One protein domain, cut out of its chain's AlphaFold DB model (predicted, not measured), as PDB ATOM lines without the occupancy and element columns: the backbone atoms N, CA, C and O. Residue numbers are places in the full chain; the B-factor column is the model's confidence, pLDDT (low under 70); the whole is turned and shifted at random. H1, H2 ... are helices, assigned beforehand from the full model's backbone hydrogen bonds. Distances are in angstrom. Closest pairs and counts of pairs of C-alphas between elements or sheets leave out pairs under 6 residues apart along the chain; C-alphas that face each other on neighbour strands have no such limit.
ATOM      1  N   GLN A  34     -51.937  -3.917 -28.762       58.12
ATOM      2  CA  GLN A  34     -51.204  -4.902 -27.978       58.12
ATOM      3  C   GLN A  34     -49.726  -5.030 -28.400       58.12
ATOM      4  O   GLN A  34     -48.892  -5.341 -27.558       58.12
ATOM      5  N   THR A  35     -49.348  -4.736 -29.645       58.16
ATOM      6  CA  THR A  35     -47.948  -4.821 -30.109       58.16
ATOM      7  C   THR A  35     -47.124  -3.574 -29.783       58.16
ATOM      8  O   THR A  35     -45.903  -3.626 -29.849       58.16
ATOM      9  N   LEU A  36     -47.770  -2.445 -29.464       61.19
ATOM     10  CA  LEU A  36     -47.092  -1.159 -29.240       61.19
ATOM     11  C   LEU A  36     -46.774  -0.879 -27.765       61.19
ATOM     12  O   LEU A  36     -45.885  -0.087 -27.471       61.19
ATOM     13  N   SER A  37     -47.502  -1.503 -26.835       59.59
ATOM     14  CA  SER A  37     -47.387  -1.237 -25.391       59.59
ATOM     15  C   SER A  37     -46.747  -2.374 -24.592       59.59
ATOM     16  O   SER A  37     -46.414  -2.192 -23.417       59.59
ATOM     17  N   ASN A  38     -46.552  -3.546 -25.206       58.59
ATOM     18  CA  ASN A  38     -45.913  -4.664 -24.529       58.59
ATOM     19  C   ASN A  38     -44.403  -4.439 -24.431       58.59
ATOM     20  O   ASN A  38     -43.708  -4.239 -25.421       58.59
ATOM     21  N   LYS A  39     -43.894  -4.510 -23.199       68.94
ATOM     22  CA  LYS A  39     -42.454  -4.476 -22.901       68.94
ATOM     23  C   LYS A  39     -41.738  -5.750 -23.368       68.94
ATOM     24  O   LYS A  39     -40.517  -5.773 -23.433       68.94
ATOM     25  N   SER A  40     -42.498  -6.810 -23.646       73.06
ATOM     26  CA  SER A  40     -42.008  -8.104 -24.108       73.06
ATOM     27  C   SER A  40     -42.457  -8.353 -25.542       73.06
ATOM     28  O   SER A  40     -43.585  -8.034 -25.909       73.06
ATOM     29  N   LEU A  41     -41.590  -8.975 -26.339       82.62
ATOM     30  CA  LEU A  41     -41.905  -9.422 -27.699       82.62
ATOM     31  C   LEU A  41     -42.867 -10.625 -27.724       82.62
ATOM     32  O   LEU A  41     -43.295 -11.063 -28.789       82.62
ATOM     33  N   LEU A  42     -43.191 -11.187 -26.556       84.56
ATOM     34  CA  LEU A  42     -43.996 -12.393 -26.420       84.56
ATOM     35  C   LEU A  42     -45.487 -12.053 -26.308       84.56
ATOM     36  O   LEU A  42     -45.887 -11.098 -25.650       84.56
ATOM     37  N   PHE A  43     -46.325 -12.886 -26.925       84.56
ATOM     38  CA  PHE A  43     -47.774 -12.673 -27.046       84.56
ATOM     39  C   PHE A  43     -48.540 -12.739 -25.711       84.56
ATOM     40  O   PHE A  43     -49.698 -12.315 -25.647       84.56
ATOM     41  N   HIS A  44     -47.926 -13.283 -24.651       88.38
ATOM     42  CA  HIS A  44     -48.555 -13.439 -23.342       88.38
ATOM     43  C   HIS A  44     -47.582 -13.151 -22.185       88.38
ATOM     44  O   HIS A  44     -46.467 -13.679 -22.198       88.38
ATOM     45  N   PRO A  45     -48.003 -12.413 -21.136       86.19
ATOM     46  CA  PRO A  45     -47.137 -12.084 -19.998       86.19
ATOM     47  C   PRO A  45     -46.546 -13.311 -19.297       86.19
ATOM     48  O   PRO A  45     -45.363 -13.323 -18.985       86.19
ATOM     49  N   ARG A  46     -47.342 -14.378 -19.124       91.38
ATOM     50  CA  ARG A  46     -46.865 -15.625 -18.498       91.38
ATOM     51  C   ARG A  46     -45.747 -16.293 -19.299       91.38
ATOM     52  O   ARG A  46     -44.828 -16.846 -18.721       91.38
ATOM     53  N   VAL A  47     -45.805 -16.220 -20.631       92.25
ATOM     54  CA  VAL A  47     -44.759 -16.796 -21.492       92.25
ATOM     55  C   VAL A  47     -43.451 -16.025 -21.321       92.25
ATOM     56  O   VAL A  47     -42.382 -16.622 -21.347       92.25
ATOM     57  N   ALA A  48     -43.526 -14.710 -21.099       89.25
ATOM     58  CA  ALA A  48     -42.351 -13.899 -20.805       89.25
ATOM     59  C   ALA A  48     -41.727 -14.218 -19.443       89.25
ATOM     60  O   ALA A  48     -40.505 -14.262 -19.341       89.25
ATOM     61  N   GLU A  49     -42.548 -14.475 -18.427       90.81
ATOM     62  CA  GLU A  49     -42.080 -14.890 -17.102       90.81
ATOM     63  C   GLU A  49     -41.375 -16.253 -17.148       90.81
ATOM     64  O   GLU A  49     -40.239 -16.370 -16.696       90.81
ATOM     65  N   GLU A  50     -41.986 -17.255 -17.785       92.50
ATOM     66  CA  GLU A  50     -41.365 -18.576 -17.947       92.50
ATOM     67  C   GLU A  50     -40.073 -18.511 -18.769       92.50
ATOM     68  O   GLU A  50     -39.074 -19.130 -18.410       92.50
ATOM     69  N   ALA A  51     -40.045 -17.712 -19.840       90.38
ATOM     70  CA  ALA A  51     -38.820 -17.490 -20.602       90.38
ATOM     71  C   ALA A  51     -37.723 -16.857 -19.732       90.38
ATOM     72  O   ALA A  51     -36.576 -17.289 -19.792       90.38
ATOM     73  N   GLN A  52     -38.065 -15.878 -18.890       87.50
ATOM     74  CA  GLN A  52     -37.110 -15.262 -17.970       87.50
ATOM     75  C   GLN A  52     -36.578 -16.269 -16.943       87.50
ATOM     76  O   GLN A  52     -35.377 -16.274 -16.672       87.50
ATOM     77  N   ASN A  53     -37.441 -17.143 -16.416       90.25
ATOM     78  CA  ASN A  53     -37.047 -18.216 -15.503       90.25
ATOM     79  C   ASN A  53     -36.078 -19.195 -16.183       90.25
ATOM     80  O   ASN A  53     -35.025 -19.495 -15.627       90.25
ATOM     81  N   LEU A  54     -36.387 -19.634 -17.408       90.75
ATOM     82  CA  LEU A  54     -35.527 -20.538 -18.181       90.75
ATOM     83  C   LEU A  54     -34.185 -19.898 -18.553       90.75
ATOM     84  O   LEU A  54     -33.149 -20.550 -18.479       90.75
ATOM     85  N   LEU A  55     -34.182 -18.616 -18.921       89.06
ATOM     86  CA  LEU A  55     -32.954 -17.869 -19.206       89.06
ATOM     87  C   LEU A  55     -32.117 -17.634 -17.937       89.06
ATOM     88  O   LEU A  55     -30.896 -17.488 -18.017       89.06
ATOM     89  N   GLY A  56     -32.763 -17.564 -16.773       87.25
ATOM     90  CA  GLY A  56     -32.129 -17.334 -15.478       87.25
ATOM     91  C   GLY A  56     -31.376 -18.538 -14.914       87.25
ATOM     92  O   GLY A  56     -30.619 -18.349 -13.971       87.25
ATOM     93  N   VAL A  57     -31.559 -19.734 -15.479       89.00
ATOM     94  CA  VAL A  57     -30.916 -20.972 -15.024       89.00
ATOM     95  C   VAL A  57     -29.817 -21.379 -15.996       89.00
ATOM     96  O   VAL A  57     -30.036 -21.462 -17.204       89.00
ATOM     97  N   ARG A  58     -28.629 -21.686 -15.477       85.25
ATOM     98  CA  ARG A  58     -27.557 -22.283 -16.279       85.25
ATOM     99  C   ARG A  58     -27.791 -23.782 -16.509       85.25
ATOM    100  O   ARG A  58     -27.905 -24.555 -15.564       85.25
ATOM    101  N   ASP A  59     -27.818 -24.180 -17.779       88.69
ATOM    102  CA  ASP A  59     -27.966 -25.572 -18.222       88.69
ATOM    103  C   ASP A  59     -26.785 -25.971 -19.128       88.69
ATOM    104  O   ASP A  59     -26.677 -25.535 -20.276       88.69
ATOM    105  N   GLU A  60     -25.891 -26.818 -18.610       87.31
ATOM    106  CA  GLU A  60     -24.672 -27.255 -19.314       87.31
ATOM    107  C   GLU A  60     -24.943 -28.105 -20.563       87.31
ATOM    108  O   GLU A  60     -24.087 -28.187 -21.445       87.31
ATOM    109  N   VAL A  61     -26.104 -28.758 -20.651       90.88
ATOM    110  CA  VAL A  61     -26.461 -29.604 -21.800       90.88
ATOM    111  C   VAL A  61     -27.065 -28.752 -22.910       90.88
ATOM    112  O   VAL A  61     -26.790 -28.977 -24.093       90.88
ATOM    113  N   LEU A  62     -27.857 -27.749 -22.536       91.69
ATOM    114  CA  LEU A  62     -28.539 -26.866 -23.474       91.69
ATOM    115  C   LEU A  62     -27.588 -25.853 -24.130       91.69
ATOM    116  O   LEU A  62     -27.722 -25.571 -25.321       91.69
ATOM    117  N   VAL A  63     -26.597 -25.337 -23.395       92.56
ATOM    118  CA  VAL A  63     -25.621 -24.352 -23.905       92.56
ATOM    119  C   VAL A  63     -24.966 -24.776 -25.231       92.56
ATOM    120  O   VAL A  63     -25.092 -24.026 -26.199       92.56
ATOM    121  N   PRO A  64     -24.316 -25.951 -25.362       91.44
ATOM    122  CA  PRO A  64     -23.680 -26.339 -26.622       91.44
ATOM    123  C   PRO A  64     -24.686 -26.531 -27.768       91.44
ATOM    124  O   PRO A  64     -24.361 -26.247 -28.923       91.44
ATOM    125  N   GLN A  65     -25.912 -26.973 -27.469       93.25
ATOM    126  CA  GLN A  65     -26.972 -27.114 -28.472       93.25
ATOM    127  C   GLN A  65     -27.426 -25.751 -29.002       93.25
ATOM    128  O   GLN A  65     -27.584 -25.580 -30.214       93.25
ATOM    129  N   LEU A  66     -27.593 -24.773 -28.111       93.31
ATOM    130  CA  LEU A  66     -27.943 -23.404 -28.479       93.31
ATOM    131  C   LEU A  66     -26.809 -22.727 -29.248       93.31
ATOM    132  O   LEU A  66     -27.081 -22.126 -30.283       93.31
ATOM    133  N   VAL A  67     -25.552 -22.891 -28.817       91.69
ATOM    134  CA  VAL A  67     -24.383 -22.362 -29.542       91.69
ATOM    135  C   VAL A  67     -24.378 -22.860 -30.984       91.69
ATOM    136  O   VAL A  67     -24.397 -22.060 -31.917       91.69
ATOM    137  N   GLN A  68     -24.452 -24.177 -31.173       91.75
ATOM    138  CA  GLN A  68     -24.427 -24.763 -32.508       91.75
ATOM    139  C   GLN A  68     -25.631 -24.338 -33.365       91.75
ATOM    140  O   GLN A  68     -25.503 -24.182 -34.581       91.75
ATOM    141  N   SER A  69     -26.809 -24.191 -32.759       91.81
ATOM    142  CA  SER A  69     -28.023 -23.795 -33.481       91.81
ATOM    143  C   SER A  69     -27.959 -22.335 -33.926       91.81
ATOM    144  O   SER A  69     -28.286 -22.023 -35.072       91.81
ATOM    145  N   LEU A  70     -27.491 -21.447 -33.048       90.81
ATOM    146  CA  LEU A  70     -27.358 -20.021 -33.331       90.81
ATOM    147  C   LEU A  70     -26.272 -19.753 -34.376       90.81
ATOM    148  O   LEU A  70     -26.507 -18.973 -35.291       90.81
ATOM    149  N   GLU A  71     -25.146 -20.468 -34.335       88.69
ATOM    150  CA  GLU A  71     -24.087 -20.350 -35.352       88.69
ATOM    151  C   GLU A  71     -24.549 -20.723 -36.768       88.69
ATOM    152  O   GLU A  71     -24.043 -20.188 -37.754       88.69
ATOM    153  N   LYS A  72     -25.500 -21.657 -36.882       86.81
ATOM    154  CA  LYS A  72     -26.070 -22.095 -38.166       86.81
ATOM    155  C   LYS A  72     -27.254 -21.239 -38.614       86.81
ATOM    156  O   LYS A  72     -27.705 -21.378 -39.751       86.81
ATOM    157  N   THR A  73     -27.783 -20.396 -37.733       86.88
ATOM    158  CA  THR A  73     -28.933 -19.547 -38.032       86.88
ATOM    159  C   THR A  73     -28.441 -18.266 -38.698       86.88
ATOM    160  O   THR A  73     -27.690 -17.498 -38.107       86.88
ATOM    161  N   LEU A  91     -21.272  -3.661 -19.871       49.88
ATOM    162  CA  LEU A  91     -20.983  -3.447 -18.452       49.88
ATOM    163  C   LEU A  91     -22.235  -3.274 -17.568       49.88
ATOM    164  O   LEU A  91     -22.231  -3.744 -16.434       49.88
ATOM    165  N   GLU A  92     -23.317  -2.669 -18.065       52.81
ATOM    166  CA  GLU A  92     -24.589  -2.561 -17.325       52.81
ATOM    167  C   GLU A  92     -25.486  -3.780 -17.546       52.81
ATOM    168  O   GLU A  92     -26.147  -4.235 -16.610       52.81
ATOM    169  N   GLN A  93     -25.419  -4.394 -18.730       57.81
ATOM    170  CA  GLN A  93     -26.096  -5.659 -19.002       57.81
ATOM    171  C   GLN A  93     -25.537  -6.818 -18.189       57.81
ATOM    172  O   GLN A  93     -26.302  -7.702 -17.836       57.81
ATOM    173  N   GLN A  94     -24.254  -6.830 -17.817       58.12
ATOM    174  CA  GLN A  94     -23.690  -7.964 -17.077       58.12
ATOM    175  C   GLN A  94     -24.366  -8.188 -15.711       58.12
ATOM    176  O   GLN A  94     -24.384  -9.315 -15.218       58.12
ATOM    177  N   LYS A  95     -24.945  -7.138 -15.107       59.44
ATOM    178  CA  LYS A  95     -25.616  -7.221 -13.800       59.44
ATOM    179  C   LYS A  95     -27.078  -7.677 -13.889       59.44
ATOM    180  O   LYS A  95     -27.611  -8.164 -12.898       59.44
ATOM    181  N   SER A  96     -27.711  -7.538 -15.053       73.44
ATOM    182  CA  SER A  96     -29.075  -8.013 -15.337       73.44
ATOM    183  C   SER A  96     -29.115  -9.179 -16.333       73.44
ATOM    184  O   SER A  96     -30.195  -9.647 -16.688       73.44
ATOM    185  N   MET A  97     -27.951  -9.652 -16.786       83.25
ATOM    186  CA  MET A  97     -27.837 -10.706 -17.783       83.25
ATOM    187  C   MET A  97     -28.276 -12.050 -17.191       83.25
ATOM    188  O   MET A  97     -27.728 -12.464 -16.167       83.25
ATOM    189  N   PRO A  98     -29.212 -12.759 -17.843       88.25
ATOM    190  CA  PRO A  98     -29.606 -14.098 -17.429       88.25
ATOM    191  C   PRO A  98     -28.428 -15.083 -17.465       88.25
ATOM    192  O   PRO A  98     -27.539 -14.977 -18.317       88.25
ATOM    193  N   GLU A  99     -28.417 -16.051 -16.550       90.81
ATOM    194  CA  GLU A  99     -27.292 -16.973 -16.353       90.81
ATOM    195  C   GLU A  99     -27.001 -17.826 -17.599       90.81
ATOM    196  O   GLU A  99     -25.839 -18.030 -17.962       90.81
ATOM    197  N   LEU A 100     -28.049 -18.242 -18.314       92.25
ATOM    198  CA  LEU A 100     -27.918 -19.002 -19.553       92.25
ATOM    199  C   LEU A 100     -27.235 -18.179 -20.651       92.25
ATOM    200  O   LEU A 100     -26.325 -18.665 -21.324       92.25
ATOM    201  N   LEU A 101     -27.626 -16.910 -20.801       89.75
ATOM    202  CA  LEU A 101     -27.029 -16.010 -21.789       89.75
ATOM    203  C   LEU A 101     -25.546 -15.761 -21.484       89.75
ATOM    204  O   LEU A 101     -24.721 -15.732 -22.400       89.75
ATOM    205  N   ARG A 102     -25.192 -15.647 -20.198       89.56
ATOM    206  CA  ARG A 102     -23.794 -15.569 -19.760       89.56
ATOM    207  C   ARG A 102     -23.005 -16.808 -20.179       89.56
ATOM    208  O   ARG A 102     -21.934 -16.670 -20.761       89.56
ATOM    209  N   ALA A 103     -23.551 -17.997 -19.928       90.75
ATOM    210  CA  ALA A 103     -22.913 -19.262 -20.281       90.75
ATOM    211  C   ALA A 103     -22.675 -19.408 -21.795       90.75
ATOM    212  O   ALA A 103     -21.616 -19.874 -22.213       90.75
ATOM    213  N   LEU A 104     -23.631 -18.959 -22.612       91.12
ATOM    214  CA  LEU A 104     -23.516 -18.911 -24.072       91.12
ATOM    215  C   LEU A 104     -22.389 -17.985 -24.547       91.12
ATOM    216  O   LEU A 104     -21.604 -18.373 -25.411       91.12
ATOM    217  N   LEU A 105     -22.291 -16.781 -23.977       89.06
ATOM    218  CA  LEU A 105     -21.244 -15.815 -24.331       89.06
ATOM    219  C   LEU A 105     -19.850 -16.248 -23.866       89.06
ATOM    220  O   LEU A 105     -18.877 -15.982 -24.570       89.06
ATOM    221  N   ASP A 106     -19.753 -16.920 -22.715       88.44
ATOM    222  CA  ASP A 106     -18.499 -17.510 -22.235       88.44
ATOM    223  C   ASP A 106     -18.020 -18.632 -23.175       88.44
ATOM    224  O   ASP A 106     -16.822 -18.764 -23.423       88.44
ATOM    225  N   ALA A 107     -18.949 -19.419 -23.733       89.19
ATOM    226  CA  ALA A 107     -18.638 -20.478 -24.693       89.19
ATOM    227  C   ALA A 107     -18.258 -19.931 -26.080       89.19
ATOM    228  O   ALA A 107     -17.305 -20.412 -26.694       89.19
ATOM    229  N   ASN A 108     -18.984 -18.925 -26.580       87.88
ATOM    230  CA  ASN A 108     -18.650 -18.239 -27.824       87.88
ATOM    231  C   ASN A 108     -18.967 -16.729 -27.736       87.88
ATOM    232  O   ASN A 108     -20.124 -16.323 -27.880       87.88
TER     233      ASN A 108
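This is residues 34 to 73 and 91 to 108 of the 287 residues of the protein "nipped-B-like protein" of Diabrotica virgifera virgifera (western corn rootworm) (UniProt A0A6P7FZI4). Look first at H2, a helix whose last end meets the first end of H5 at an open corner, with H3 packed across H5 at a steep angle. Two short helices lie away from these contacts: H1 off the first end of H2, and H4 off the first end of H5, neither touching another helix. The printed part has 58 residues with five named helices, in the order H1, H2, H3, H4, H5, and no named strand; its class is all helix. The whole is loose, with a radius of gyration of the C-alphas of 13.3 A, and it spans 36 by 27 by 17 A.

Start at H2, residues 45 to 55, and look at its end: it touches H5, residues 99 to 107, only at their ends. The closest C-alphas there are those of Leu 55 and Leu 100, 5.2 A apart. H2 and H5 run the same way at a steep tilt of 44 degrees. From H5 go on to H3, residues 62 to 72, which touches it with 8 pairs of C-alphas within 8 A. Their closest C-alphas are those of Val 63 and Leu 104, 5.8 A apart. H3 and H5 run the same way at a steep tilt of 59 degrees. H2 and H3 are apart. H4, residues 91 to 96, is apart from H5, but only just, with a closest distance between their C-alphas of 8.1 A. H4 is also apart from H2 and H3. H1, residues 34 to 37, is apart from H2, H3, H4 and H5. In H2, H3 and H5 each O i to N i+4 pair is within hydrogen-bond range; in H4 0 of 2 are, beside 2 of 3 O i to N i+3 pairs, and H1 is too short for an O i to N i+4 pair.

Find C-alpha 45 at (-47.137, -12.084, -19.998); from there H2 runs 15.3 A to C-alpha 55 at (-32.954, -17.869, -19.206). H3 measures 15.6 A from C-alpha 62 to C-alpha 72, and H5 12.5 A from C-alpha 99 to C-alpha 107 at (-18.638, -20.478, -24.693). H4 measures 9.8 A from Leu 91 to Ser 96, and H1 5.9 A from Gln 34 to Ser 37.

The two C-alphas farthest apart are those of Gln 34 and Ala 107, 36.2 A. Residues 74 to 90 are not printed, and C-alphas 73 and 91 stand 26.6 A apart across this cut. Of the links that are printed whole, H4 to H5 is tight, H1 to H2 and H2 to H3 are short, and none is long. Look for pLDDT under 70 at residues 34 to 39 and 91 to 95; the mean of the printed part is 82.9.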